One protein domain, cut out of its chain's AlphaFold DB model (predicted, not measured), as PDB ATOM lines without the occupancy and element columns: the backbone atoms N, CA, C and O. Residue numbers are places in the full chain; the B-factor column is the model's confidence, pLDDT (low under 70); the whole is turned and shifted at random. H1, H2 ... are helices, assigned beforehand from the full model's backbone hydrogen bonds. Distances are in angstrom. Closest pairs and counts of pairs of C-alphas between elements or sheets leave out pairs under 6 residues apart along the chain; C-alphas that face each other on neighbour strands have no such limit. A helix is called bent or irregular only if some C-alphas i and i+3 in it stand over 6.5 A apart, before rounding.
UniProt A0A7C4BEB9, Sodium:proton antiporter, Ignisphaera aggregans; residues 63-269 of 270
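Overview. This is residues 63 to 269 of the 270 residues of the protein "Sodium:proton antiporter" of Ignisphaera aggregans (UniProt A0A7C4BEB9). A flat up-and-down bundle of long helices runs around H7, which lies in its middle with H4 and then H3 to one side and H6a and H2 to the other. H6b and the long link after it lie beyond one end of the bundle, and H8 lies beyond the other, touching no helix. The printed part has 207 residues, with eight named helices in the order H1 to H8 and no named strand; the class is all helix. It is only just loose, close to compact, with a radius of gyration of the C-alphas of 20.2 A and spans of 62 by 46 by 23 A.

Arrangement. Start at H1, residues 63 to 70; it touches H2, residues 72 to 92, only at the corner, closest at the C-alphas of Ile 67 and Thr 75, 6.1 A. H7, residues 230 to 252, is the hub and touches five helices. With residues 230 to 233 alone it touches H1 at a tilt of 69.6 degrees, steep but only just short of about perpendicular; the C-alphas of Trp 68 and Val 230 are closest, 6.1 A. H2 touches H7 at a shallow tilt of 19 degrees, the same way; the C-alphas of Val 86 and Gly 244 are closest, 6.3 A. H3, residues 109 to 131, and H4, residues 140 to 158, are a hairpin, closest at the C-alphas of Ser 126 and Gly 143, 4.2 A. With residues 127 to 131 alone H3 touches H7, closest at the C-alphas of Ala 130 and Asn 234, 5.5 A. H4 touches H7, closest at the C-alphas of Gly 140 and Asn 234, 3.9 A. H5, residues 160 to 165, touches H4 at residues 151 to 155 alone, about perpendicular at 78 degrees; the C-alphas of Ile 155 and Val 163 are closest, 6.6 A. By its hydrogen bonds H6, residues 170 to 198, was assigned as one helix, but it is bent: C-alphas 188 and 191 are 7.4 A apart, and its arms H6a, residues 170 to 188, and H6b, residues 191 to 198, stand at a steep tilt of 47 degrees. H6a touches H7 at a shallow tilt of 23 degrees, opposite ways; the C-alphas of Arg 177 and Ile 240 are closest, 4.6 A. H8, residues 256 to 267, is apart from H7. Every O i to N i+4 pair is within hydrogen-bond range in H1, H2, H5, H6a, H6b, H7 and H8, against 16 of 19 in H3 and 13 of 15 in H4.

Along the chain. Find C-alpha 63 at (370.191, 223.744, 393.571), where H1 begins. H2 is 30.4 A long, H3 33.7 A with a kink of 27 degrees near residue 117, H4 27.0 A, and H6a 26.8 A. H7 runs 32.2 A from C-alpha 230 at (369.395, 233.426, 399.481), and H8 ends at C-alpha 267, (345.670, 252.790, 366.151).

Size, cuts and confidence. Look for the two C-alphas farthest apart at Ser 108 and Gly 199, 64.8 A. The printed part has no cut; its long links are residues 93 to 108 and 199 to 229. The pLDDT is under 70 in residues 94 to 105 and 255 to 269.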
ATOM      1  N   VAL A  63     370.685 223.037 394.764       95.62
ATOM      2  CA  VAL A  63     370.191 223.744 393.571       95.62
ATOM      3  C   VAL A  63     369.987 225.219 393.890       95.62
ATOM      4  O   VAL A  63     370.477 226.068 393.152       95.62
ATOM      5  N   THR A  64     369.353 225.526 395.023       95.44
ATOM      6  CA  THR A  64     369.158 226.907 395.483       95.44
ATOM      7  C   THR A  64     370.493 227.617 395.721       95.44
ATOM      8  O   THR A  64     370.646 228.775 395.335       95.44
ATOM      9  N   ALA A  65     371.483 226.925 396.297       94.81
ATOM     10  CA  ALA A  65     372.830 227.470 396.458       94.81
ATOM     11  C   ALA A  65     373.468 227.802 395.099       94.81
ATOM     12  O   ALA A  65     374.003 228.893 394.913       94.81
ATOM     13  N   ILE A  66     373.376 226.879 394.134       95.50
ATOM     14  CA  ILE A  66     373.892 227.058 392.771       95.50
ATOM     15  C   ILE A  66     373.262 228.271 392.106       95.50
ATOM     16  O   ILE A  66     373.999 229.131 391.638       95.50
ATOM     17  N   ILE A  67     371.934 228.352 392.059       95.56
ATOM     18  CA  ILE A  67     371.257 229.400 391.292       95.56
ATOM     19  C   ILE A  67     371.415 230.784 391.926       95.56
ATOM     20  O   ILE A  67     371.550 231.748 391.190       95.56
ATOM     21  N   TRP A  68     371.476 230.899 393.260       94.69
ATOM     22  CA  TRP A  68     371.531 232.211 393.919       94.69
ATOM     23  C   TRP A  68     372.924 232.676 394.342       94.69
ATOM     24  O   TRP A  68     373.186 233.875 394.274       94.69
ATOM     25  N   ASP A  69     373.810 231.776 394.774       93.06
ATOM     26  CA  ASP A  69     375.143 232.154 395.267       93.06
ATOM     27  C   ASP A  69     376.210 232.018 394.171       93.06
ATOM     28  O   ASP A  69     376.939 232.957 393.858       93.06
ATOM     29  N   TYR A  70     376.259 230.863 393.504       92.75
ATOM     30  CA  TYR A  70     377.283 230.608 392.485       92.75
ATOM     31  C   TYR A  70     376.923 231.195 391.116       92.75
ATOM     32  O   TYR A  70     377.797 231.663 390.387       92.75
ATOM     33  N   ARG A  71     375.638 231.155 390.755       94.69
ATOM     34  CA  ARG A  71     375.099 231.565 389.451       94.69
ATOM     35  C   ARG A  71     373.994 232.616 389.584       94.69
ATOM     36  O   ARG A  71     373.153 232.723 388.700       94.69
ATOM     37  N   GLY A  72     374.051 233.437 390.639       93.94
ATOM     38  CA  GLY A  72     373.054 234.477 390.938       93.94
ATOM     39  C   GLY A  72     372.766 235.429 389.776       93.94
ATOM     40  O   GLY A  72     371.622 235.831 389.568       93.94
ATOM     41  N   LEU A  73     373.785 235.742 388.967       94.56
ATOM     42  CA  LEU A  73     373.625 236.554 387.759       94.56
ATOM     43  C   LEU A  73     372.712 235.891 386.722       94.56
ATOM     44  O   LEU A  73     371.892 236.583 386.121       94.56
ATOM     45  N   ASP A  74     372.812 234.575 386.529       96.19
ATOM     46  CA  ASP A  74     371.994 233.855 385.551       96.19
ATOM     47  C   ASP A  74     370.512 233.925 385.944       96.19
ATOM     48  O   ASP A  74     369.671 234.285 385.122       96.19
ATOM     49  N   THR A  75     370.198 233.679 387.219       95.38
ATOM     50  CA  THR A  75     368.825 233.753 387.752       95.38
ATOM     51  C   THR A  75     368.283 235.184 387.779       95.38
ATOM     52  O   THR A  75     367.112 235.432 387.470       95.38
ATOM     53  N   PHE A  76     369.134 236.170 388.068       95.88
ATOM     54  CA  PHE A  76     368.754 237.576 387.953       95.88
ATOM     55  C   PHE A  76     368.395 237.953 386.511       95.88
ATOM     56  O   PHE A  76     367.368 238.598 386.271       95.88
ATOM     57  N   TYR A  77     369.201 237.532 385.533       95.00
ATOM     58  CA  TYR A  77     368.903 237.792 384.128       95.00
ATOM     59  C   TYR A  77     367.686 237.009 383.628       95.00
ATOM     60  O   TYR A  77     366.899 237.576 382.871       95.00
ATOM     61  N   GLU A  78     367.449 235.781 384.092       94.62
ATOM     62  CA  GLU A  78     366.190 235.060 383.846       94.62
ATOM     63  C   GLU A  78     364.981 235.884 384.322       94.62
ATOM     64  O   GLU A  78     364.008 236.094 383.586       94.62
ATOM     65  N   THR A  79     365.083 236.461 385.519       93.94
ATOM     66  CA  THR A  79     364.053 237.337 386.087       93.94
ATOM     67  C   THR A  79     363.845 238.610 385.249       93.94
ATOM     68  O   THR A  79     362.704 239.055 385.047       93.94
ATOM     69  N   CYS A  80     364.927 239.178 384.705       94.06
ATOM     70  CA  CYS A  80     364.881 240.316 383.783       94.06
ATOM     71  C   CYS A  80     364.229 239.951 382.443       94.06
ATOM     72  O   CYS A  80     363.420 240.726 381.932       94.06
ATOM     73  N   VAL A  81     364.509 238.766 381.894       95.00
ATOM     74  CA  VAL A  81     363.864 238.264 380.670       95.00
ATOM     75  C   VAL A  81     362.358 238.107 380.881       95.00
ATOM     76  O   VAL A  81     361.571 238.551 380.044       95.00
ATOM     77  N   LEU A  82     361.929 237.578 382.032       91.50
ATOM     78  CA  LEU A  82     360.506 237.524 382.381       91.50
ATOM     79  C   LEU A  82     359.892 238.932 382.523       91.50
ATOM     80  O   LEU A  82     358.704 239.124 382.278       91.50
ATOM     81  N   LEU A  83     360.668 239.943 382.933       91.50
ATOM     82  CA  LEU A  83     360.164 241.319 383.000       91.50
ATOM     83  C   LEU A  83     359.992 241.878 381.590       91.50
ATOM     84  O   LEU A  83     358.947 242.453 381.294       91.50
ATOM     85  N   ALA A  84     360.981 241.664 380.724       93.75
ATOM     86  CA  ALA A  84     360.923 242.069 379.329       93.75
ATOM     87  C   ALA A  84     359.727 241.434 378.604       93.75
ATOM     88  O   ALA A  84     359.052 242.127 377.849       93.75
ATOM     89  N   SER A  85     359.403 240.165 378.876       92.19
ATOM     90  CA  SER A  85     358.242 239.504 378.265       92.19
ATOM     91  C   SER A  85     356.908 240.104 378.719       92.19
ATOM     92  O   SER A  85     356.025 240.316 377.890       92.19
ATOM     93  N   VAL A  86     356.766 240.459 380.001       90.44
ATOM     94  CA  VAL A  86     355.571 241.160 380.503       90.44
ATOM     95  C   VAL A  86     355.477 242.568 379.917       90.44
ATOM     96  O   VAL A  86     354.402 242.973 379.489       90.44
ATOM     97  N   VAL A  87     356.585 243.311 379.837       90.31
ATOM     98  CA  VAL A  87     356.603 244.639 379.201       90.31
ATOM     99  C   VAL A  87     356.242 244.542 377.720       90.31
ATOM    100  O   VAL A  87     355.456 245.353 377.243       90.31
ATOM    101  N   ALA A  88     356.755 243.539 377.003       90.94
ATOM    102  CA  ALA A  88     356.395 243.284 375.612       90.94
ATOM    103  C   ALA A  88     354.902 242.951 375.466       90.94
ATOM    104  O   ALA A  88     354.239 243.509 374.596       90.94
ATOM    105  N   LEU A  89     354.348 242.120 376.355       87.69
ATOM    106  CA  LEU A  89     352.914 241.825 376.392       87.69
ATOM    107  C   LEU A  89     352.082 243.099 376.607       87.69
ATOM    108  O   LEU A  89     351.131 243.342 375.874       87.69
ATOM    109  N   LEU A  90     352.462 243.938 377.572       85.56
ATOM    110  CA  LEU A  90     351.793 245.218 377.825       85.56
ATOM    111  C   LEU A  90     351.965 246.207 376.667       85.56
ATOM    112  O   LEU A  90     351.072 247.009 376.426       85.56
ATOM    113  N   ALA A  91     353.096 246.160 375.957       86.69
ATOM    114  CA  ALA A  91     353.348 246.983 374.781       86.69
ATOM    115  C   ALA A  91     352.435 246.598 373.610       86.69
ATOM    116  O   ALA A  91     351.897 247.478 372.946       86.69
ATOM    117  N   VAL A  92     352.227 245.297 373.393       84.00
ATOM    118  CA  VAL A  92     351.286 244.776 372.387       84.00
ATOM    119  C   VAL A  92     349.839 245.100 372.761       84.00
ATOM    120  O   VAL A  92     349.025 245.373 371.890       84.00
ATOM    121  N   LEU A  93     349.523 245.110 374.058       77.06
ATOM    122  CA  LEU A  93     348.190 245.408 374.589       77.06
ATOM    123  C   LEU A  93     348.034 246.878 375.031       77.06
ATOM    124  O   LEU A  93     347.208 247.187 375.897       77.06
ATOM    125  N   ARG A  94     348.839 247.793 374.470       68.62
ATOM    126  CA  ARG A  94     348.761 249.237 374.761       68.62
ATOM    127  C   ARG A  94     347.353 249.759 374.474       68.62
ATOM    128  O   ARG A  94     346.734 249.376 373.494       68.62
ATOM    129  N   GLY A  95     346.851 250.635 375.345       59.41
ATOM    130  CA  GLY A  95     345.486 251.171 375.254       59.41
ATOM    131  C   GLY A  95     344.437 250.372 376.033       59.41
ATOM    132  O   GLY A  95     343.311 250.840 376.195       59.41
ATOM    133  N   TYR A  96     344.799 249.216 376.598       59.22
ATOM    134  CA  TYR A  96     343.931 248.502 377.529       59.22
ATOM    135  C   TYR A  96     343.834 249.247 378.877       59.22
ATOM    136  O   TYR A  96     344.766 249.245 379.685       59.22
ATOM    137  N   GLY A  97     342.697 249.901 379.123       54.50
ATOM    138  CA  GLY A  97     342.302 250.365 380.457       54.50
ATOM    139  C   GLY A  97     341.727 249.217 381.292       54.50
ATOM    140  O   GLY A  97     341.267 248.222 380.740       54.50
ATOM    141  N   GLU A  98     341.722 249.340 382.624       58.22
ATOM    142  CA  GLU A  98     340.989 248.405 383.491       58.22
ATOM    143  C   GLU A  98     339.522 248.343 383.035       58.22
ATOM    144  O   GLU A  98     338.759 249.286 383.258       58.22
ATOM    145  N   VAL A  99     339.115 247.257 382.365       54.69
ATOM    146  CA  VAL A  99     337.723 247.077 381.937       54.69
ATOM    147  C   VAL A  99     336.880 246.757 383.168       54.69
ATOM    148  O   VAL A  99     336.651 245.608 383.545       54.69
ATOM    149  N   ALA A 100     336.455 247.817 383.848       46.56
ATOM    150  CA  ALA A 100     335.486 247.751 384.923       46.56
ATOM    151  C   ALA A 100     334.101 247.452 384.326       46.56
ATOM    152  O   ALA A 100     333.657 248.154 383.416       46.56
ATOM    153  N   LYS A 101     333.398 246.461 384.900       51.81
ATOM    154  CA  LYS A 101     332.061 245.956 384.508       51.81
ATOM    155  C   LYS A 101     332.047 244.899 383.399       51.81
ATOM    156  O   LYS A 101     331.272 244.974 382.451       51.81
ATOM    157  N   LEU A 102     332.789 243.819 383.609       58.66
ATOM    158  CA  LEU A 102     332.769 242.637 382.736       58.66
ATOM    159  C   LEU A 102     331.462 241.809 382.773       58.66
ATOM    160  O   LEU A 102     331.345 240.820 382.050       58.66
ATOM    161  N   GLY A 103     330.480 242.165 383.614       53.50
ATOM    162  CA  GLY A 103     329.139 241.548 383.663       53.50
ATOM    163  C   GLY A 103     329.106 240.027 383.893       53.50
ATOM    164  O   GLY A 103     328.048 239.411 383.806       53.50
ATOM    165  N   ALA A 104     330.257 239.402 384.153       62.16
ATOM    166  CA  ALA A 104     330.412 237.960 384.181       62.16
ATOM    167  C   ALA A 104     329.930 237.406 385.524       62.16
ATOM    168  O   ALA A 104     330.462 237.747 386.582       62.16
ATOM    169  N   GLN A 105     328.930 236.529 385.474       66.75
ATOM    170  CA  GLN A 105     328.528 235.743 386.632       66.75
ATOM    171  C   GLN A 105     329.575 234.648 386.871       66.75
ATOM    172  O   GLN A 105     329.935 233.915 385.953       66.75
ATOM    173  N   GLY A 106     330.098 234.570 388.098       80.38
ATOM    174  CA  GLY A 106     330.977 233.475 388.512       80.38
ATOM    175  C   GLY A 106     330.250 232.125 388.560       80.38
ATOM    176  O   GLY A 106     329.039 232.048 388.356       80.38
ATOM    177  N   LEU A 107     330.986 231.064 388.891       90.19
ATOM    178  CA  LEU A 107     330.461 229.700 389.044       90.19
ATOM    179  C   LEU A 107     329.455 229.578 390.211       90.19
ATOM    180  O   LEU A 107     329.144 230.550 390.906       90.19
ATOM    181  N   SER A 108     328.932 228.369 390.437       92.62
ATOM    182  CA  SER A 108     327.970 228.096 391.513       92.62
ATOM    183  C   SER A 108     328.519 228.431 392.905       92.62
ATOM    184  O   SER A 108     329.730 228.423 393.150       92.62
ATOM    185  N   ASP A 109     327.620 228.689 393.855       91.19
ATOM    186  CA  ASP A 109     328.016 229.090 395.209       91.19
ATOM    187  C   ASP A 109     328.746 227.982 395.974       91.19
ATOM    188  O   ASP A 109     329.628 228.277 396.779       91.19
ATOM    189  N   VAL A 110     328.480 226.713 395.647       94.31
ATOM    190  CA  VAL A 110     329.239 225.565 396.169       94.31
ATOM    191  C   VAL A 110     330.711 225.654 395.748       94.31
ATOM    192  O   VAL A 110     331.608 225.528 396.583       94.31
ATOM    193  N   VAL A 111     330.980 225.949 394.471       94.94
ATOM    194  CA  VAL A 111     332.354 226.091 393.954       94.94
ATOM    195  C   VAL A 111     333.033 227.326 394.550       94.94
ATOM    196  O   VAL A 111     334.203 227.262 394.939       94.94
ATOM    197  N   LYS A 112     332.306 228.441 394.698       93.88
ATOM    198  CA  LYS A 112     332.818 229.647 395.372       93.88
ATOM    199  C   LYS A 112     333.166 229.388 396.838       93.88
ATOM    200  O   LYS A 112     334.174 229.913 397.309       93.88
ATOM    201  N   ALA A 113     332.355 228.612 397.556       94.69
ATOM    202  CA  ALA A 113     332.600 228.270 398.954       94.69
ATOM    203  C   ALA A 113     333.867 227.414 399.101       94.69
ATOM    204  O   ALA A 113     334.740 227.757 399.900       94.69
ATOM    205  N   ALA A 114     334.020 226.377 398.271       95.56
ATOM    206  CA  ALA A 114     335.230 225.555 398.243       95.56
ATOM    207  C   ALA A 114     336.477 226.389 397.895       95.56
ATOM    208  O   ALA A 114     337.493 226.334 398.586       95.56
ATOM    209  N   THR A 115     336.379 227.248 396.878       95.50
ATOM    210  CA  THR A 115     337.491 228.103 396.427       95.50
ATOM    211  C   THR A 115     337.951 229.088 397.504       95.50
ATOM    212  O   THR A 115     339.148 229.338 397.646       95.50
ATOM    213  N   LYS A 116     337.020 229.612 398.311       94.88
ATOM    214  CA  LYS A 116     337.334 230.503 399.436       94.88
ATOM    215  C   LYS A 116     338.230 229.832 400.487       94.88
ATOM    216  O   LYS A 116     339.003 230.532 401.132       94.88
ATOM    217  N   LEU A 117     338.141 228.507 400.640       96.12
ATOM    218  CA  LEU A 117     339.004 227.722 401.532       96.12
ATOM    219  C   LEU A 117     340.340 227.356 400.877       96.12
ATOM    220  O   LEU A 117     341.372 227.375 401.539       96.12
ATOM    221  N   VAL A 118     340.334 227.056 399.577       97.38
ATOM    222  CA  VAL A 118     341.532 226.612 398.847       97.38
ATOM    223  C   VAL A 118     342.527 227.753 398.604       97.38
ATOM    224  O   VAL A 118     343.730 227.540 398.729       97.38
ATOM    225  N   ILE A 119     342.063 228.972 398.301       96.06
ATOM    226  CA  ILE A 119     342.957 230.112 398.010       96.06
ATOM    227  C   ILE A 119     343.957 230.394 399.154       96.06
ATOM    228  O   ILE A 119     345.151 230.488 398.866       96.06
ATOM    229  N   PRO A 120     343.539 230.496 400.433       96.75
ATOM    230  CA  PRO A 120     344.476 230.654 401.546       96.75
ATOM    231  C   PRO A 120     345.493 229.513 401.657       96.75
ATOM    232  O   PRO A 120     346.658 229.772 401.943       96.75
ATOM    233  N   LEU A 121     345.086 228.267 401.387       97.94
ATOM    234  CA  LEU A 121     345.992 227.113 401.414       97.94
ATOM    235  C   LEU A 121     347.062 227.210 400.320       97.94
ATOM    236  O   LEU A 121     348.236 226.975 400.598       97.94
ATOM    237  N   ILE A 122     346.680 227.628 399.107       98.12
ATOM    238  CA  ILE A 122     347.628 227.893 398.013       98.12
ATOM    239  C   ILE A 122     348.615 228.996 398.419       98.12
ATOM    240  O   ILE A 122     349.813 228.853 398.191       98.12
ATOM    241  N   ALA A 123     348.131 230.076 399.040       97.12
ATOM    242  CA  ALA A 123     348.979 231.187 399.468       97.12
ATOM    243  C   ALA A 123     349.992 230.764 400.545       97.12
ATOM    244  O   ALA A 123     351.176 231.073 400.425       97.12
ATOM    245  N   VAL A 124     349.556 230.011 401.561       98.00
ATOM    246  CA  VAL A 124     350.450 229.481 402.605       98.00
ATOM    247  C   VAL A 124     351.489 228.541 402.000       98.00
ATOM    248  O   VAL A 124     352.673 228.670 402.307       98.00
ATOM    249  N   TYR A 125     351.072 227.636 401.110       97.94
ATOM    250  CA  TYR A 125     351.988 226.714 400.442       97.94
ATOM    251  C   TYR A 125     353.014 227.455 399.574       97.94
ATOM    252  O   TYR A 125     354.205 227.195 399.693       97.94
ATOM    253  N   SER A 126     352.581 228.444 398.787       98.38
ATOM    254  CA  SER A 126     353.462 229.311 397.994       98.38
ATOM    255  C   SER A 126     354.541 229.987 398.848       98.38
ATOM    256  O   SER A 126     355.728 229.905 398.521       98.38
ATOM    257  N   VAL A 127     354.140 230.622 399.954       97.88
ATOM    258  CA  VAL A 127     355.072 231.319 400.849       97.88
ATOM    259  C   VAL A 127     356.027 230.324 401.504       97.88
ATOM    260  O   VAL A 127     357.231 230.570 401.542       97.88
ATOM    261  N   ALA A 128     355.526 229.175 401.962       96.62
ATOM    262  CA  ALA A 128     356.359 228.133 402.549       96.62
ATOM    263  C   ALA A 128     357.401 227.593 401.555       96.62
ATOM    264  O   ALA A 128     358.560 227.440 401.939       96.62
ATOM    265  N   THR A 129     357.023 227.357 400.292       97.38
ATOM    266  CA  THR A 129     357.935 226.906 399.225       97.38
ATOM    267  C   THR A 129     359.039 227.921 398.929       97.38
ATOM    268  O   THR A 129     360.175 227.519 398.674       97.38
ATOM    269  N   ALA A 130     358.736 229.222 398.982       97.00
ATOM    270  CA  ALA A 130     359.729 230.271 398.762       97.00
ATOM    271  C   ALA A 130     360.673 230.437 399.964       97.00
ATOM    272  O   ALA A 130     361.892 230.406 399.804       97.00
ATOM    273  N   LEU A 131     360.127 230.567 401.179       94.38
ATOM    274  CA  LEU A 131     360.914 230.854 402.387       94.38
ATOM    275  C   LEU A 131     361.778 229.676 402.859       94.38
ATOM    276  O   LEU A 131     362.783 229.888 403.535       94.38
ATOM    277  N   HIS A 132     361.413 228.444 402.503       94.12
ATOM    278  CA  HIS A 132     362.220 227.255 402.790       94.12
ATOM    279  C   HIS A 132     363.062 226.807 401.588       94.12
ATOM    280  O   HIS A 132     363.596 225.700 401.612       94.12
ATOM    281  N   GLY A 133     363.220 227.630 400.544       94.44
ATOM    282  CA  GLY A 133     363.941 227.251 399.323       94.44
ATOM    283  C   GLY A 133     365.388 226.801 399.562       94.44
ATOM    284  O   GLY A 133     365.898 225.960 398.827       94.44
ATOM    285  N   GLN A 134     366.045 227.299 400.610       92.88
ATOM    286  CA  GLN A 134     367.388 226.884 401.036       92.88
ATOM    287  C   GLN A 134     367.421 225.550 401.807       92.88
ATOM    288  O   GLN A 134     368.488 224.964 401.981       92.88
ATOM    289  N   LEU A 135     366.272 225.050 402.271       93.00
ATOM    290  CA  LEU A 135     366.158 223.803 403.041       93.00
ATOM    291  C   LEU A 135     365.519 222.673 402.231       93.00
ATOM    292  O   LEU A 135     365.968 221.532 402.289       93.00
ATOM    293  N   THR A 136     364.465 222.988 401.483       93.81
ATOM    294  CA  THR A 136     363.626 222.026 400.759       93.81
ATOM    295  C   THR A 136     363.627 222.311 399.257       93.81
ATOM    296  O   THR A 136     363.855 223.460 398.867       93.81
ATOM    297  N   PRO A 137     363.320 221.317 398.398       94.62
ATOM    298  CA  PRO A 137     363.078 221.563 396.978       94.62
ATOM    299  C   PRO A 137     361.997 222.631 396.776       94.62
ATOM    300  O   PRO A 137     360.935 222.570 397.393       94.62
ATOM    301  N   GLY A 138     362.273 223.615 395.924       94.88
ATOM    302  CA  GLY A 138     361.440 224.805 395.783       94.88
ATOM    303  C   GLY A 138     362.282 226.025 395.432       94.88
ATOM    304  O   GLY A 138     363.293 225.891 394.742       94.88
ATOM    305  N   GLY A 139     361.856 227.189 395.918       96.00
ATOM    306  CA  GLY A 139     362.454 228.480 395.591       96.00
ATOM    307  C   GLY A 139     361.403 229.569 395.394       96.00
ATOM    308  O   GLY A 139     360.189 229.323 395.456       96.00
ATOM    309  N   GLY A 140     361.879 230.792 395.176       96.81
ATOM    310  CA  GLY A 140     361.021 231.953 394.973       96.81
ATOM    311  C   GLY A 140     360.153 231.830 393.728       96.81
ATOM    312  O   GLY A 140     358.938 232.026 393.806       96.81
ATOM    313  N   PHE A 141     360.736 231.427 392.598       96.88
ATOM    314  CA  PHE A 141     360.016 231.306 391.330       96.88
ATOM    315  C   PHE A 141     358.844 230.325 391.424       96.88
ATOM    316  O   PHE A 141     357.715 230.663 391.058       96.88
ATOM    317  N   GLN A 142     359.081 229.123 391.961       97.69
ATOM    318  CA  GLN A 142     358.045 228.103 392.142       97.69
ATOM    319  C   GLN A 142     356.961 228.606 393.092       97.69
ATOM    320  O   GLN A 142     355.774 228.463 392.797       97.69
ATOM    321  N   GLY A 143     357.354 229.257 394.193       98.06
ATOM    322  CA  GLY A 143     356.412 229.914 395.092       98.06
ATOM    323  C   GLY A 143     355.534 230.932 394.356       98.06
ATOM    324  O   GLY A 143     354.316 230.952 394.547       98.06
ATOM    325  N   GLY A 144     356.114 231.755 393.478       97.88
ATOM    326  CA  GLY A 144     355.386 232.792 392.749       97.88
ATOM    327  C   GLY A 144     354.445 232.204 391.699       97.88
ATOM    328  O   GLY A 144     353.307 232.660 391.557       97.88
ATOM    329  N   ALA A 145     354.872 231.132 391.030       97.88
ATOM    330  CA  ALA A 145     354.028 230.357 390.130       97.88
ATOM    331  C   ALA A 145     352.827 229.749 390.868       97.88
ATOM    332  O   ALA A 145     351.692 229.930 390.424       97.88
ATOM    333  N   ILE A 146     353.039 229.129 392.035       98.44
ATOM    334  CA  ILE A 146     351.963 228.598 392.887       98.44
ATOM    335  C   ILE A 146     350.995 229.717 393.297       98.44
ATOM    336  O   ILE A 146     349.783 229.555 393.166       98.44
ATOM    337  N   ALA A 147     351.496 230.879 393.727       98.12
ATOM    338  CA  ALA A 147     350.640 232.017 394.068       98.12
ATOM    339  C   ALA A 147     349.794 232.493 392.872       98.12
ATOM    340  O   ALA A 147     348.622 232.831 393.043       98.12
ATOM    341  N   SER A 148     350.345 232.475 391.654       97.12
ATOM    342  CA  SER A 148     349.602 232.856 390.443       97.12
ATOM    343  C   SER A 148     348.434 231.905 390.132       97.12
ATOM    344  O   SER A 148     347.413 232.343 389.600       97.12
ATOM    345  N   VAL A 149     348.506 230.637 390.566       97.12
ATOM    346  CA  VAL A 149     347.386 229.679 390.463       97.12
ATOM    347  C   VAL A 149     346.182 230.149 391.277       97.12
ATOM    348  O   VAL A 149     345.047 229.986 390.829       97.12
ATOM    349  N   ALA A 150     346.390 230.793 392.431       95.81
ATOM    350  CA  ALA A 150     345.287 231.365 393.202       95.81
ATOM    351  C   ALA A 150     344.556 232.470 392.419       95.81
ATOM    352  O   ALA A 150     343.333 232.590 392.524       95.81
ATOM    353  N   ILE A 151     345.281 233.240 391.599       94.81
ATOM    354  CA  ILE A 151     344.696 234.264 390.722       94.81
ATOM    355  C   ILE A 151     343.947 233.617 389.565       94.81
ATOM    356  O   ILE A 151     342.791 233.966 389.340       94.81
ATOM    357  N   ALA A 152     344.547 232.635 388.888       94.50
ATOM    358  CA  ALA A 152     343.872 231.882 387.830       94.50
ATOM    359  C   ALA A 152     342.557 231.258 388.332       94.50
ATOM    360  O   ALA A 152     341.509 231.407 387.702       94.50
ATOM    361  N   LEU A 153     342.590 230.631 389.513       94.75
ATOM    362  CA  LEU A 153     341.414 230.049 390.153       94.75
ATOM    363  C   LEU A 153     340.374 231.123 390.510       94.75
ATOM    364  O   LEU A 153     339.182 230.925 390.282       94.75
ATOM    365  N   ALA A 154     340.808 232.277 391.024       93.44
ATOM    366  CA  ALA A 154     339.906 233.382 391.336       93.44
ATOM    367  C   ALA A 154     339.220 233.953 390.083       93.44
ATOM    368  O   ALA A 154     338.014 234.207 390.130       93.44
ATOM    369  N   ILE A 155     339.949 234.106 388.972       91.38
ATOM    370  CA  ILE A 155     339.393 234.533 387.678       91.38
ATOM    371  C   ILE A 155     338.357 233.511 387.196       91.38
ATOM    372  O   ILE A 155     337.232 233.898 386.881       91.38
ATOM    373  N   ALA A 156     338.704 232.220 387.201       91.56
ATOM    374  CA  ALA A 156     337.833 231.148 386.718       91.56
ATOM    375  C   ALA A 156     336.541 231.004 387.541       91.56
ATOM    376  O   ALA A 156     335.472 230.759 386.986       91.56
ATOM    377  N   VAL A 157     336.626 231.159 388.867       93.31
ATOM    378  CA  VAL A 157     335.495 230.912 389.774       93.31
ATOM    379  C   VAL A 157     334.642 232.152 390.008       93.31
ATOM    380  O   VAL A 157     333.415 232.047 390.039       93.31
ATOM    381  N   TYR A 158     335.256 233.323 390.196       90.31
ATOM    382  CA  TYR A 158     334.527 234.539 390.564       90.31
ATOM    383  C   TYR A 158     334.329 235.530 389.422       90.31
ATOM    384  O   TYR A 158     333.403 236.330 389.544       90.31
ATOM    385  N   SER A 159     335.147 235.475 388.365       88.50
ATOM    386  CA  SER A 159     335.365 236.479 387.302       88.50
ATOM    387  C   SER A 159     336.585 237.382 387.504       88.50
ATOM    388  O   SER A 159     337.017 237.659 388.626       88.50
ATOM    389  N   LEU A 160     337.088 237.907 386.382       86.00
ATOM    390  CA  LEU A 160     338.166 238.892 386.336       86.00
ATOM    391  C   LEU A 160     337.811 240.201 387.070       86.00
ATOM    392  O   LEU A 160     338.636 240.752 387.792       86.00
ATOM    393  N   ASP A 161     336.558 240.650 386.979       83.44
ATOM    394  CA  ASP A 161     336.056 241.848 387.675       83.44
ATOM    395  C   ASP A 161     336.163 241.714 389.207       83.44
ATOM    396  O   ASP A 161     336.490 242.665 389.918       83.44
ATOM    397  N   SER A 162     335.981 240.497 389.734       85.50
ATOM    398  CA  SER A 162     336.199 240.205 391.156       85.50
ATOM    399  C   SER A 162     337.659 240.392 391.582       85.50
ATOM    400  O   SER A 162     337.920 240.878 392.683       85.50
ATOM    401  N   VAL A 163     338.614 240.044 390.713       87.94
ATOM    402  CA  VAL A 163     340.053 240.210 390.972       87.94
ATOM    403  C   VAL A 163     340.431 241.692 390.996       87.94
ATOM    404  O   VAL A 163     341.085 242.131 391.946       87.94
ATOM    405  N   TYR A 164     339.932 242.485 390.041       86.38
ATOM    406  CA  TYR A 164     340.132 243.938 390.043       86.38
ATOM    407  C   TYR A 164     339.509 244.612 391.272       86.38
ATOM    408  O   TYR A 164     340.182 245.400 391.939       86.38
ATOM    409  N   ARG A 165     338.279 244.242 391.664       85.44
ATOM    410  CA  ARG A 165     337.639 244.765 392.891       85.44
ATOM    411  C   ARG A 165     338.410 244.444 394.171       85.44
ATOM    412  O   ARG A 165     338.348 245.214 395.123       85.44
ATOM    413  N   LYS A 166     339.140 243.325 394.206       86.19
ATOM    414  CA  LYS A 166     340.037 242.975 395.322       86.19
ATOM    415  C   LYS A 166     341.366 243.737 395.295       86.19
ATOM    416  O   LYS A 166     342.193 243.538 396.180       86.19
ATOM    417  N   GLY A 167     341.570 244.623 394.321       84.00
ATOM    418  CA  GLY A 167     342.719 245.515 394.256       84.00
ATOM    419  C   GLY A 167     343.950 244.928 393.570       84.00
ATOM    420  O   GLY A 167     345.033 245.489 393.731       84.00
ATOM    421  N   LEU A 168     343.809 243.831 392.822       88.00
ATOM    422  CA  LEU A 168     344.882 243.235 392.023       88.00
ATOM    423  C   LEU A 168     344.805 243.737 390.581       88.00
ATOM    424  O   LEU A 168     344.420 243.008 389.671       88.00
ATOM    425  N   SER A 169     345.147 245.008 390.384       88.94
ATOM    426  CA  SER A 169     345.261 245.569 389.044       88.94
ATOM    427  C   SER A 169     346.624 245.327 388.417       88.94
ATOM    428  O   SER A 169     347.633 245.186 389.111       88.94
ATOM    429  N   VAL A 170     346.655 245.341 387.083       89.19
ATOM    430  CA  VAL A 170     347.880 245.213 386.282       89.19
ATOM    431  C   VAL A 170     348.923 246.238 386.726       89.19
ATOM    432  O   VAL A 170     350.062 245.869 386.992       89.19
ATOM    433  N   SER A 171     348.530 247.502 386.905       88.94
ATOM    434  CA  SER A 171     349.439 248.567 387.343       88.94
ATOM    435  C   SER A 171     350.088 248.254 388.690       88.94
ATOM    436  O   SER A 171     351.298 248.407 388.846       88.94
ATOM    437  N   ARG A 172     349.314 247.754 389.665       92.75
ATOM    438  CA  ARG A 172     349.848 247.372 390.983       92.75
ATOM    439  C   ARG A 172     350.782 246.172 390.889       92.75
ATOM    440  O   ARG A 172     351.820 246.177 391.540       92.75
ATOM    441  N   LEU A 173     350.444 245.171 390.076       94.31
ATOM    442  CA  LEU A 173     351.309 244.013 389.855       94.31
ATOM    443  C   LEU A 173     352.633 244.426 389.201       94.31
ATOM    444  O   LEU A 173     353.688 244.006 389.665       94.31
ATOM    445  N   VAL A 174     352.605 245.303 388.196       93.19
ATOM    446  CA  VAL A 174     353.821 245.842 387.566       93.19
ATOM    447  C   VAL A 174     354.667 246.621 388.576       93.19
ATOM    448  O   VAL A 174     355.876 246.406 388.642       93.19
ATOM    449  N   VAL A 175     354.052 247.463 389.412       94.56
ATOM    450  CA  VAL A 175     354.769 248.186 390.480       94.56
ATOM    451  C   VAL A 175     355.410 247.216 391.474       94.56
ATOM    452  O   VAL A 175     356.596 247.354 391.767       94.56
ATOM    453  N   LEU A 176     354.672 246.206 391.947       95.81
ATOM    454  CA  LEU A 176     355.212 245.166 392.834       95.81
ATOM    455  C   LEU A 176     356.391 244.433 392.192       95.81
ATOM    456  O   LEU A 176     357.384 244.155 392.862       95.81
ATOM    457  N   ARG A 177     356.303 244.155 390.890       95.19
ATOM    458  CA  ARG A 177     357.359 243.494 390.125       95.19
ATOM    459  C   ARG A 177     358.634 244.329 390.067       95.19
ATOM    460  O   ARG A 177     359.714 243.817 390.353       95.19
ATOM    461  N   VAL A 178     358.509 245.603 389.693       96.12
ATOM    462  CA  VAL A 178     359.643 246.534 389.587       96.12
ATOM    463  C   VAL A 178     360.270 246.765 390.959       96.12
ATOM    464  O   VAL A 178     361.492 246.737 391.074       96.12
ATOM    465  N   LEU A 179     359.452 246.917 392.006       97.19
ATOM    466  CA  LEU A 179     359.936 247.045 393.378       97.19
ATOM    467  C   LEU A 179     360.689 245.787 393.826       97.19
ATOM    468  O   LEU A 179     361.783 245.900 394.367       97.19
ATOM    469  N   GLY A 180     360.147 244.596 393.553       97.19
ATOM    470  CA  GLY A 180     360.814 243.330 393.855       97.19
ATOM    471  C   GLY A 180     362.177 243.219 393.171       97.19
ATOM    472  O   GLY A 180     363.164 242.881 393.824       97.19
ATOM    473  N   LEU A 181     362.258 243.570 391.882       96.75
ATOM    474  CA  LEU A 181     363.518 243.555 391.134       96.75
ATOM    475  C   LEU A 181     364.517 244.594 391.666       96.75
ATOM    476  O   LEU A 181     365.702 244.295 391.792       96.75
ATOM    477  N   ALA A 182     364.046 245.792 392.016       97.44
ATOM    478  CA  ALA A 182     364.882 246.831 392.610       97.44
ATOM    479  C   ALA A 182     365.442 246.389 393.971       97.44
ATOM    480  O   ALA A 182     366.640 246.511 394.205       97.44
ATOM    481  N   CYS A 183     364.609 245.812 394.844       97.56
ATOM    482  CA  CYS A 183     365.055 245.264 396.125       97.56
ATOM    483  C   CYS A 183     366.071 244.129 395.940       97.56
ATOM    484  O   CYS A 183     367.097 244.117 396.617       97.56
ATOM    485  N   MET A 184     365.830 243.217 394.993       96.94
ATOM    486  CA  MET A 184     366.772 242.151 394.642       96.94
ATOM    487  C   MET A 184     368.125 242.715 394.187       96.94
ATOM    488  O   MET A 184     369.165 242.272 394.676       96.94
ATOM    489  N   LEU A 185     368.120 243.731 393.319       96.94
ATOM    490  CA  LEU A 185     369.339 244.406 392.872       96.94
ATOM    491  C   LEU A 185     370.066 245.098 394.034       96.94
ATOM    492  O   LEU A 185     371.286 244.987 394.131       96.94
ATOM    493  N   CYS A 186     369.337 245.758 394.940       97.06
ATOM    494  CA  CYS A 186     369.914 246.372 396.136       97.06
ATOM    495  C   CYS A 186     370.660 245.345 396.998       97.06
ATOM    496  O   CYS A 186     371.781 245.619 397.417       97.06
ATOM    497  N   ILE A 187     370.080 244.161 397.225       96.50
ATOM    498  CA  ILE A 187     370.760 243.078 397.953       96.50
ATOM    499  C   ILE A 187     372.005 242.608 397.193       96.50
ATOM    500  O   ILE A 187     373.064 242.461 397.803       96.50
ATOM    501  N   ALA A 188     371.909 242.452 395.871       96.25
ATOM    502  CA  ALA A 188     373.026 242.010 395.040       96.25
ATOM    503  C   ALA A 188     374.226 242.966 395.065       96.25
ATOM    504  O   ALA A 188     375.369 242.512 395.001       96.25
ATOM    505  N   VAL A 189     374.005 244.279 395.179       96.94
ATOM    506  CA  VAL A 189     375.095 245.271 395.234       96.94
ATOM    507  C   VAL A 189     375.500 245.660 396.658       96.94
ATOM    508  O   VAL A 189     376.540 246.294 396.831       96.94
ATOM    509  N   ALA A 190     374.724 245.285 397.681       96.44
ATOM    510  CA  ALA A 190     374.914 245.751 399.055       96.44
ATOM    511  C   ALA A 190     376.328 245.480 399.590       96.44
ATOM    512  O   ALA A 190     376.985 246.405 400.065       96.44
ATOM    513  N   LEU A 191     376.830 244.243 399.472       95.44
ATOM    514  CA  LEU A 191     378.183 243.925 399.940       95.44
ATOM    515  C   LEU A 191     379.264 244.629 399.122       95.44
ATOM    516  O   LEU A 191     380.244 245.075 399.704       95.44
ATOM    517  N   ALA A 192     379.089 244.797 397.809       95.94
ATOM    518  CA  ALA A 192     380.039 245.547 396.986       95.94
ATOM    519  C   ALA A 192     380.157 247.012 397.447       95.94
ATOM    520  O   ALA A 192     381.263 247.536 397.576       95.94
ATOM    521  N   LEU A 193     379.025 247.654 397.763       96.50
ATOM    522  CA  LEU A 193     378.992 249.021 398.291       96.50
ATOM    523  C   LEU A 193     379.624 249.110 399.685       96.50
ATOM    524  O   LEU A 193     380.442 249.993 399.932       96.50
ATOM    525  N   VAL A 194     379.289 248.180 400.584       96.12
ATOM    526  CA  VAL A 194     379.889 248.112 401.926       96.12
ATOM    527  C   VAL A 194     381.397 247.873 401.838       96.12
ATOM    528  O   VAL A 194     382.160 248.537 402.537       96.12
ATOM    529  N   GLY A 195     381.845 246.986 400.949       96.12
ATOM    530  CA  GLY A 195     383.262 246.727 400.713       96.12
ATOM    531  C   GLY A 195     384.004 247.972 400.233       96.12
ATOM    532  O   GLY A 195     385.032 248.329 400.808       96.12
ATOM    533  N   ALA A 196     383.434 248.700 399.268       95.75
ATOM    534  CA  ALA A 196     383.996 249.958 398.783       95.75
ATOM    535  C   ALA A 196     384.130 251.018 399.893       95.75
ATOM    536  O   ALA A 196     385.147 251.706 399.954       95.75
ATOM    537  N   LEU A 197     383.148 251.120 400.798       96.25
ATOM    538  CA  LEU A 197     383.192 252.042 401.943       96.25
ATOM    539  C   LEU A 197     384.236 251.642 402.994       96.25
ATOM    540  O   LEU A 197     384.863 252.509 403.598       96.25
ATOM    541  N   LEU A 198     384.422 250.341 403.215       95.75
ATOM    542  CA  LEU A 198     385.379 249.799 404.184       95.75
ATOM    543  C   LEU A 198     386.798 249.629 403.609       95.75
ATOM    544  O   LEU A 198     387.706 249.243 404.342       95.75
ATOM    545  N   GLY A 199     386.998 249.887 402.313       95.12
ATOM    546  CA  GLY A 199     388.276 249.665 401.634       95.12
ATOM    547  C   GLY A 199     388.651 248.185 401.487       95.12
ATOM    548  O   GLY A 199     389.829 247.867 401.327       95.12
ATOM    549  N   VAL A 200     387.672 247.276 401.544       95.75
ATOM    550  CA  VAL A 200     387.869 245.830 401.360       95.75
ATOM    551  C   VAL A 200     387.263 245.373 400.039       95.75
ATOM    552  O   VAL A 200     386.256 245.910 399.575       95.75
ATOM    553  N   LYS A 201     387.865 244.362 399.409       95.56
ATOM    554  CA  LYS A 201     387.291 243.769 398.198       95.56
ATOM    555  C   LYS A 201     385.950 243.125 398.532       95.56
ATOM    556  O   LYS A 201     385.835 242.457 399.552       95.56
ATOM    557  N   ALA A 202     384.969 243.333 397.659       95.81
ATOM    558  CA  ALA A 202     383.671 242.679 397.685       95.81
ATOM    559  C   ALA A 202     383.053 242.687 396.286       95.81
ATOM    560  O   ALA A 202     383.327 243.581 395.482       95.81
ATOM    561  N   TYR A 203     382.229 241.686 395.996       94.06
ATOM    562  CA  TYR A 203     381.690 241.457 394.657       94.06
ATOM    563  C   TYR A 203     380.184 241.709 394.593       94.06
ATOM    564  O   TYR A 203     379.457 241.537 395.572       94.06
ATOM    565  N   VAL A 204     379.702 242.079 393.405       94.12
ATOM    566  CA  VAL A 204     378.266 242.044 393.102       94.12
ATOM    567  C   VAL A 204     377.798 240.586 393.163       94.12
ATOM    568  O   VAL A 204     378.530 239.688 392.748       94.12
ATOM    569  N   PHE A 205     376.602 240.355 393.706       94.25
ATOM    570  CA  PHE A 205     376.053 239.032 394.029       94.25
ATOM    571  C   PHE A 205     376.850 238.235 395.067       94.25
ATOM    572  O   PHE A 205     376.587 237.053 395.263       94.25
ATOM    573  N   GLN A 206     377.788 238.855 395.787       94.00
ATOM    574  CA  GLN A 206     378.436 238.160 396.891       94.00
ATOM    575  C   GLN A 206     377.420 237.853 397.996       94.00
ATOM    576  O   GLN A 206     376.729 238.747 398.484       94.00
ATOM    577  N   ASN A 207     377.360 236.587 398.399       93.94
ATOM    578  CA  ASN A 207     376.561 236.143 399.530       93.94
ATOM    579  C   ASN A 207     377.441 235.931 400.768       93.94
ATOM    580  O   ASN A 207     377.338 236.672 401.743       93.94
ATOM    581  N   MET A 208     378.335 234.944 400.718       92.25
ATOM    582  CA  MET A 208     379.259 234.607 401.803       92.25
ATOM    583  C   MET A 208     380.631 235.251 401.602       92.25
ATOM    584  O   MET A 208     380.939 235.779 400.530       92.25
ATOM    585  N   ALA A 209     381.451 235.227 402.653       91.62
ATOM    586  CA  ALA A 209     382.834 235.668 402.548       91.62
ATOM    587  C   ALA A 209     383.613 234.745 401.599       91.62
ATOM    588  O   ALA A 209     383.325 233.555 401.475       91.62
ATOM    589  N   LYS A 210     384.613 235.308 400.928       89.00
ATOM    590  CA  LYS A 210     385.553 234.599 400.051       89.00
ATOM    591  C   LYS A 210     386.969 234.779 400.588       89.00
ATOM    592  O   LYS A 210     387.206 235.631 401.440       89.00
ATOM    593  N   GLU A 211     387.918 234.002 400.073       86.38
ATOM    594  CA  GLU A 211     389.322 234.061 400.510       86.38
ATOM    595  C   GLU A 211     389.925 235.470 400.407       86.38
ATOM    596  O   GLU A 211     390.699 235.881 401.268       86.38
ATOM    597  N   ASP A 212     389.530 236.234 399.389       90.31
ATOM    598  CA  ASP A 212     389.999 237.594 399.136       90.31
ATOM    599  C   ASP A 212     388.968 238.683 399.482       90.31
ATOM    600  O   ASP A 212     389.217 239.860 399.222       90.31
ATOM    601  N   SER A 213     387.824 238.306 400.066       92.00
ATOM    602  CA  SER A 213     386.703 239.193 400.396       92.00
ATOM    603  C   SER A 213     386.087 238.793 401.746       92.00
ATOM    604  O   SER A 213     385.223 237.916 401.801       92.00
ATOM    605  N   PRO A 214     386.519 239.407 402.863       90.19
ATOM    606  CA  PRO A 214     386.233 238.906 404.211       90.19
ATOM    607  C   PRO A 214     384.801 239.171 404.701       90.19
ATOM    608  O   PRO A 214     384.408 238.655 405.746       90.19
ATOM    609  N   ILE A 215     384.024 239.991 403.990       92.62
ATOM    610  CA  ILE A 215     382.659 240.356 404.386       92.62
ATOM    611  C   ILE A 215     381.630 239.377 403.811       92.62
ATOM    612  O   ILE A 215     381.824 238.814 402.741       92.62
ATOM    613  N   GLY A 216     380.512 239.175 404.501       92.12
ATOM    614  CA  GLY A 216     379.452 238.268 404.060       92.12
ATOM    615  C   GLY A 216     378.110 238.610 404.695       92.12
ATOM    616  O   GLY A 216     378.039 239.399 405.639       92.12
ATOM    617  N   MET A 217     377.045 238.015 404.171       92.62
ATOM    618  CA  MET A 217     375.686 238.158 404.683       92.62
ATOM    619  C   MET A 217     375.469 237.347 405.974       92.62
ATOM    620  O   MET A 217     376.197 236.384 406.238       92.62
ATOM    621  N   PRO A 218     374.446 237.689 406.783       89.06
ATOM    622  CA  PRO A 218     374.087 236.925 407.974       89.06
ATOM    623  C   PRO A 218     373.779 235.457 407.661       89.06
ATOM    624  O   PRO A 218     372.894 235.132 406.878       89.06
ATOM    625  N   LYS A 219     374.512 234.555 408.308       84.69
ATOM    626  CA  LYS A 219     374.449 233.105 408.072       84.69
ATOM    627  C   LYS A 219     373.193 232.447 408.644       84.69
ATOM    628  O   LYS A 219     372.629 231.534 408.044       84.69
ATOM    629  N   MET A 220     372.770 232.921 409.811       80.69
ATOM    630  CA  MET A 220     371.691 232.350 410.609       80.69
ATOM    631  C   MET A 220     370.625 233.410 410.859       80.69
ATOM    632  O   MET A 220     370.946 234.572 411.114       80.69
ATOM    633  N   LEU A 221     369.367 232.986 410.828       80.06
ATOM    634  CA  LEU A 221     368.233 233.740 411.336       80.06
ATOM    635  C   LEU A 221     367.670 232.946 412.514       80.06
ATOM    636  O   LEU A 221     367.118 231.860 412.320       80.06
ATOM    637  N   LEU A 222     367.840 233.475 413.730       81.56
ATOM    638  CA  LEU A 222     367.619 232.717 414.968       81.56
ATOM    639  C   LEU A 222     368.453 231.416 414.926       81.56
ATOM    640  O   LEU A 222     369.659 231.488 414.692       81.56
ATOM    641  N   ASP A 223     367.820 230.249 415.061       80.44
ATOM    642  CA  ASP A 223     368.472 228.929 415.016       80.44
ATOM    643  C   ASP A 223     368.364 228.238 413.644       80.44
ATOM    644  O   ASP A 223     368.704 227.064 413.495       80.44
ATOM    645  N   THR A 224     367.888 228.950 412.618       76.25
ATOM    646  CA  THR A 224     367.721 228.400 411.265       76.25
ATOM    647  C   THR A 224     368.756 228.967 410.296       76.25
ATOM    648  O   THR A 224     369.005 230.177 410.309       76.25
ATOM    649  N   PRO A 225     369.369 228.137 409.430       79.38
ATOM    650  CA  PRO A 225     370.276 228.645 408.415       79.38
ATOM    651  C   PRO A 225     369.497 229.483 407.398       79.38
ATOM    652  O   PRO A 225     368.592 229.001 406.713       79.38
ATOM    653  N   MET A 226     369.856 230.765 407.323       84.81
ATOM    654  CA  MET A 226     369.264 231.743 406.404       84.81
ATOM    655  C   MET A 226     369.860 231.618 404.994       84.81
ATOM    656  O   MET A 226     369.302 232.136 404.029       84.81
ATOM    657  N   ALA A 227     371.002 230.929 404.891       91.12
ATOM    658  CA  ALA A 227     371.836 230.859 403.699       91.12
ATOM    659  C   ALA A 227     372.237 232.251 403.160       91.12
ATOM    660  O   ALA A 227     372.374 232.463 401.954       91.12
ATOM    661  N   GLY A 228     372.401 233.231 404.059       91.38
ATOM    662  CA  GLY A 228     372.730 234.608 403.701       91.38
ATOM    663  C   GLY A 228     371.600 235.347 402.987       91.38
ATOM    664  O   GLY A 228     370.465 235.400 403.455       91.38
ATOM    665  N   ALA A 229     371.918 235.939 401.840       93.81
ATOM    666  CA  ALA A 229     370.985 236.640 400.969       93.81
ATOM    667  C   ALA A 229     369.999 235.710 400.245       93.81
ATOM    668  O   ALA A 229     368.994 236.199 399.734       93.81
ATOM    669  N   VAL A 230     370.236 234.392 400.213       94.38
ATOM    670  CA  VAL A 230     369.395 233.426 399.481       94.38
ATOM    671  C   VAL A 230     367.927 233.491 399.916       94.38
ATOM    672  O   VAL A 230     367.038 233.501 399.063       94.38
ATOM    673  N   LEU A 231     367.649 233.609 401.220       93.38
ATOM    674  CA  LEU A 231     366.278 233.774 401.722       93.38
ATOM    675  C   LEU A 231     365.602 235.032 401.148       93.38
ATOM    676  O   LEU A 231     364.433 235.001 400.752       93.38
ATOM    677  N   LEU A 232     366.340 236.143 401.088       94.88
ATOM    678  CA  LEU A 232     365.838 237.410 400.559       94.88
ATOM    679  C   LEU A 232     365.614 237.321 399.050       94.88
ATOM    680  O   LEU A 232     364.570 237.760 398.570       94.88
ATOM    681  N   TYR A 233     366.537 236.701 398.312       96.56
ATOM    682  CA  TYR A 233     366.376 236.484 396.879       96.56
ATOM    683  C   TYR A 233     365.147 235.636 396.561       96.56
ATOM    684  O   TYR A 233     364.329 236.066 395.753       96.56
ATOM    685  N   ASN A 234     364.936 234.517 397.264       96.69
ATOM    686  CA  ASN A 234     363.717 233.717 397.116       96.69
ATOM    687  C   ASN A 234     362.450 234.530 397.437       96.69
ATOM    688  O   ASN A 234     361.433 234.403 396.758       96.69
ATOM    689  N   THR A 235     362.499 235.400 398.447       96.38
ATOM    690  CA  THR A 235     361.354 236.243 398.822       96.38
ATOM    691  C   THR A 235     361.032 237.286 397.749       96.38
ATOM    692  O   THR A 235     359.867 237.498 397.415       96.38
ATOM    693  N   PHE A 236     362.041 237.942 397.174       97.62
ATOM    694  CA  PHE A 236     361.811 238.908 396.100       97.62
ATOM    695  C   PHE A 236     361.422 238.219 394.794       97.62
ATOM    696  O   PHE A 236     360.505 238.679 394.114       97.62
ATOM    697  N   GLU A 237     362.040 237.086 394.469       97.50
ATOM    698  CA  GLU A 237     361.686 236.286 393.298       97.50
ATOM    699  C   GLU A 237     360.241 235.773 393.374       97.50
ATOM    700  O   GLU A 237     359.535 235.837 392.370       97.50
ATOM    701  N   LEU A 238     359.752 235.385 394.559       98.12
ATOM    702  CA  LEU A 238     358.336 235.077 394.797       98.12
ATOM    703  C   LEU A 238     357.427 236.210 394.310       98.12
ATOM    704  O   LEU A 238     356.500 235.974 393.531       98.12
ATOM    705  N   VAL A 239     357.700 237.441 394.748       97.69
ATOM    706  CA  VAL A 239     356.909 238.625 394.379       97.69
ATOM    707  C   VAL A 239     357.011 238.900 392.880       97.69
ATOM    708  O   VAL A 239     355.997 239.191 392.234       97.69
ATOM    709  N   ILE A 240     358.208 238.785 392.303       97.62
ATOM    710  CA  ILE A 240     358.446 239.044 390.880       97.62
ATOM    711  C   ILE A 240     357.725 238.006 390.008       97.62
ATOM    712  O   ILE A 240     356.988 238.378 389.090       97.62
ATOM    713  N   ALA A 241     357.881 236.715 390.295       97.50
ATOM    714  CA  ALA A 241     357.233 235.637 389.556       97.50
ATOM    715  C   ALA A 241     355.703 235.705 389.694       97.50
ATOM    716  O   ALA A 241     355.002 235.696 388.680       97.50
ATOM    717  N   PHE A 242     355.184 235.885 390.917       97.81
ATOM    718  CA  PHE A 242     353.750 236.060 391.171       97.81
ATOM    719  C   PHE A 242     353.162 237.209 390.351       97.81
ATOM    720  O   PHE A 242     352.160 237.029 389.655       97.81
ATOM    721  N   SER A 243     353.786 238.385 390.416       96.75
ATOM    722  CA  SER A 243     353.288 239.581 389.737       96.75
ATOM    723  C   SER A 243     353.331 239.464 388.217       96.75
ATOM    724  O   SER A 243     352.373 239.860 387.552       96.75
ATOM    725  N   GLY A 244     354.389 238.875 387.651       95.19
ATOM    726  CA  GLY A 244     354.489 238.677 386.203       95.19
ATOM    727  C   GLY A 244     353.482 237.675 385.665       95.19
ATOM    728  O   GLY A 244     352.742 237.988 384.735       95.19
ATOM    729  N   LEU A 245     353.417 236.492 386.280       96.19
ATOM    730  CA  LEU A 245     352.508 235.434 385.842       96.19
ATOM    731  C   LEU A 245     351.047 235.847 386.033       96.19
ATOM    732  O   LEU A 245     350.230 235.630 385.143       96.19
ATOM    733  N   SER A 246     350.720 236.525 387.137       95.44
ATOM    734  CA  SER A 246     349.370 237.056 387.362       95.44
ATOM    735  C   SER A 246     349.003 238.141 386.351       95.44
ATOM    736  O   SER A 246     347.872 238.163 385.876       95.44
ATOM    737  N   THR A 247     349.954 239.001 385.969       93.00
ATOM    738  CA  THR A 247     349.738 239.996 384.906       93.00
ATOM    739  C   THR A 247     349.442 239.314 383.574       93.00
ATOM    740  O   THR A 247     348.459 239.655 382.921       93.00
ATOM    741  N   ALA A 248     350.238 238.311 383.193       91.50
ATOM    742  CA  ALA A 248     350.009 237.544 381.972       91.50
ATOM    743  C   ALA A 248     348.648 236.827 381.993       91.50
ATOM    744  O   ALA A 248     347.908 236.898 381.018       91.50
ATOM    745  N   LEU A 249     348.273 236.200 383.113       92.00
ATOM    746  CA  LEU A 249     346.978 235.531 383.275       92.00
ATOM    747  C   LEU A 249     345.800 236.498 383.154       92.00
ATOM    748  O   LEU A 249     344.824 236.184 382.474       92.00
ATOM    749  N   ILE A 250     345.891 237.669 383.789       89.25
ATOM    750  CA  ILE A 250     344.875 238.720 383.686       89.25
ATOM    751  C   ILE A 250     344.721 239.164 382.228       89.25
ATOM    752  O   ILE A 250     343.598 239.205 381.731       89.25
ATOM    753  N   MET A 251     345.834 239.416 381.537       84.75
ATOM    754  CA  MET A 251     345.835 239.851 380.137       84.75
ATOM    755  C   MET A 251     345.318 238.782 379.169       84.75
ATOM    756  O   MET A 251     344.597 239.095 378.227       84.75
ATOM    757  N   LEU A 252     345.630 237.508 379.408       84.25
ATOM    758  CA  LEU A 252     345.123 236.393 378.599       84.25
ATOM    759  C   LEU A 252     343.644 236.080 378.864       84.25
ATOM    760  O   LEU A 252     343.005 235.423 378.047       84.25
ATOM    761  N   SER A 253     343.101 236.529 379.996       84.69
ATOM    762  CA  SER A 253     341.696 236.310 380.367       84.69
ATOM    763  C   SER A 253     340.748 237.378 379.810       84.69
ATOM    764  O   SER A 253     339.546 237.325 380.080       84.69
ATOM    765  N   LEU A 254     341.276 238.349 379.062       77.38
ATOM    766  CA  LEU A 254     340.502 239.403 378.412       77.38
ATOM    767  C   LEU A 254     339.672 238.847 377.255       77.38
ATOM    768  O   LEU A 254     340.102 237.937 376.541       77.38
ATOM    769  N   ARG A 255     338.467 239.387 377.058       69.94
ATOM    770  CA  ARG A 255     337.586 238.952 375.964       69.94
ATOM    771  C   ARG A 255     338.063 239.507 374.622       69.94
ATOM    772  O   ARG A 255     338.620 240.595 374.552       69.94
ATOM    773  N   GLU A 256     337.758 238.799 373.533       65.56
ATOM    774  CA  GLU A 256     338.127 239.222 372.169       65.56
ATOM    775  C   GLU A 256     337.547 240.600 371.798       65.56
ATOM    776  O   GLU A 256     338.214 241.385 371.137       65.56
ATOM    777  N   GLU A 257     336.341 240.940 372.265       63.75
ATOM    778  CA  GLU A 257     335.747 242.274 372.066       63.75
ATOM    779  C   GLU A 257     336.521 243.383 372.792       63.75
ATOM    780  O   GLU A 257     336.629 244.500 372.293       63.75
ATOM    781  N   GLU A 258     337.074 243.078 373.964       63.19
ATOM    782  CA  GLU A 258     337.896 244.005 374.748       63.19
ATOM    783  C   GLU A 258     339.275 244.159 374.113       63.19
ATOM    784  O   GLU A 258     339.801 245.267 374.040       63.19
ATOM    785  N   LEU A 259     339.813 243.060 373.582       63.00
ATOM    786  CA  LEU A 259     341.048 243.046 372.810       63.00
ATOM    787  C   LEU A 259     340.907 243.865 371.519       63.00
ATOM    788  O   LEU A 259     341.770 244.686 371.229       63.00
ATOM    789  N   ARG A 260     339.807 243.699 370.770       64.50
ATOM    790  CA  ARG A 260     339.535 244.471 369.544       64.50
ATOM    791  C   ARG A 260     339.394 245.961 369.829       64.50
ATOM    792  O   ARG A 260     340.051 246.752 369.168       64.50
ATOM    793  N   LYS A 261     338.632 246.340 370.860       62.94
ATOM    794  CA  LYS A 261     338.529 247.746 371.286       62.94
ATOM    795  C   LYS A 261     339.877 248.328 371.713       62.94
ATOM    796  O   LYS A 261     340.151 249.484 371.418       62.94
ATOM    797  N   ALA A 262     340.714 247.555 372.404       57.25
ATOM    798  CA  ALA A 262     342.047 248.010 372.799       57.25
ATOM    799  C   ALA A 262     342.959 248.244 371.581       57.25
ATOM    800  O   ALA A 262     343.669 249.246 371.544       57.25
ATOM    801  N   LEU A 263     342.896 247.367 370.572       62.34
ATOM    802  CA  LEU A 263     343.643 247.521 369.320       62.34
ATOM    803  C   LEU A 263     343.162 248.735 368.506       62.34
ATOM    804  O   LEU A 263     343.990 249.513 368.046       62.34
ATOM    805  N   GLU A 264     341.847 248.956 368.413       64.50
ATOM    806  CA  GLU A 264     341.258 250.127 367.733       64.50
ATOM    807  C   GLU A 264     341.663 251.458 368.395       64.50
ATOM    808  O   GLU A 264     341.904 252.452 367.714       64.50
ATOM    809  N   VAL A 265     341.768 251.494 369.731       59.03
ATOM    810  CA  VAL A 265     342.238 252.683 370.463       59.03
ATOM    811  C   VAL A 265     343.743 252.895 370.279       59.03
ATOM    812  O   VAL A 265     344.180 254.040 370.231       59.03
ATOM    813  N   GLY A 266     344.533 251.824 370.164       54.28
ATOM    814  CA  GLY A 266     345.972 251.906 369.900       54.28
ATOM    815  C   GLY A 266     346.305 252.525 368.538       54.28
ATOM    816  O   GLY A 266     347.224 253.334 368.463       54.28
ATOM    817  N   GLU A 267     345.521 252.212 367.501       55.78
ATOM    818  CA  GLU A 267     345.670 252.790 366.151       55.78
ATOM    819  C   GLU A 267     345.302 254.282 366.084       55.78
ATOM    820  O   GLU A 267     345.793 254.999 365.222       55.78
ATOM    821  N   ALA A 268     344.476 254.788 367.007       51.34
ATOM    822  CA  ALA A 268     344.067 256.197 367.032       51.34
ATOM    823  C   ALA A 268     345.142 257.163 367.583       51.34
ATOM    824  O   ALA A 268     344.924 258.375 367.584       51.34
ATOM    825  N   TYR A 269     346.261 256.635 368.093       48.72
ATOM    826  CA  TYR A 269     347.390 257.406 368.630       48.72
ATOM    827  C   TYR A 269     348.649 257.366 367.736       48.72
ATOM    828  O   TYR A 269     349.679 257.911 368.146       48.72
TER     829      TYR A 269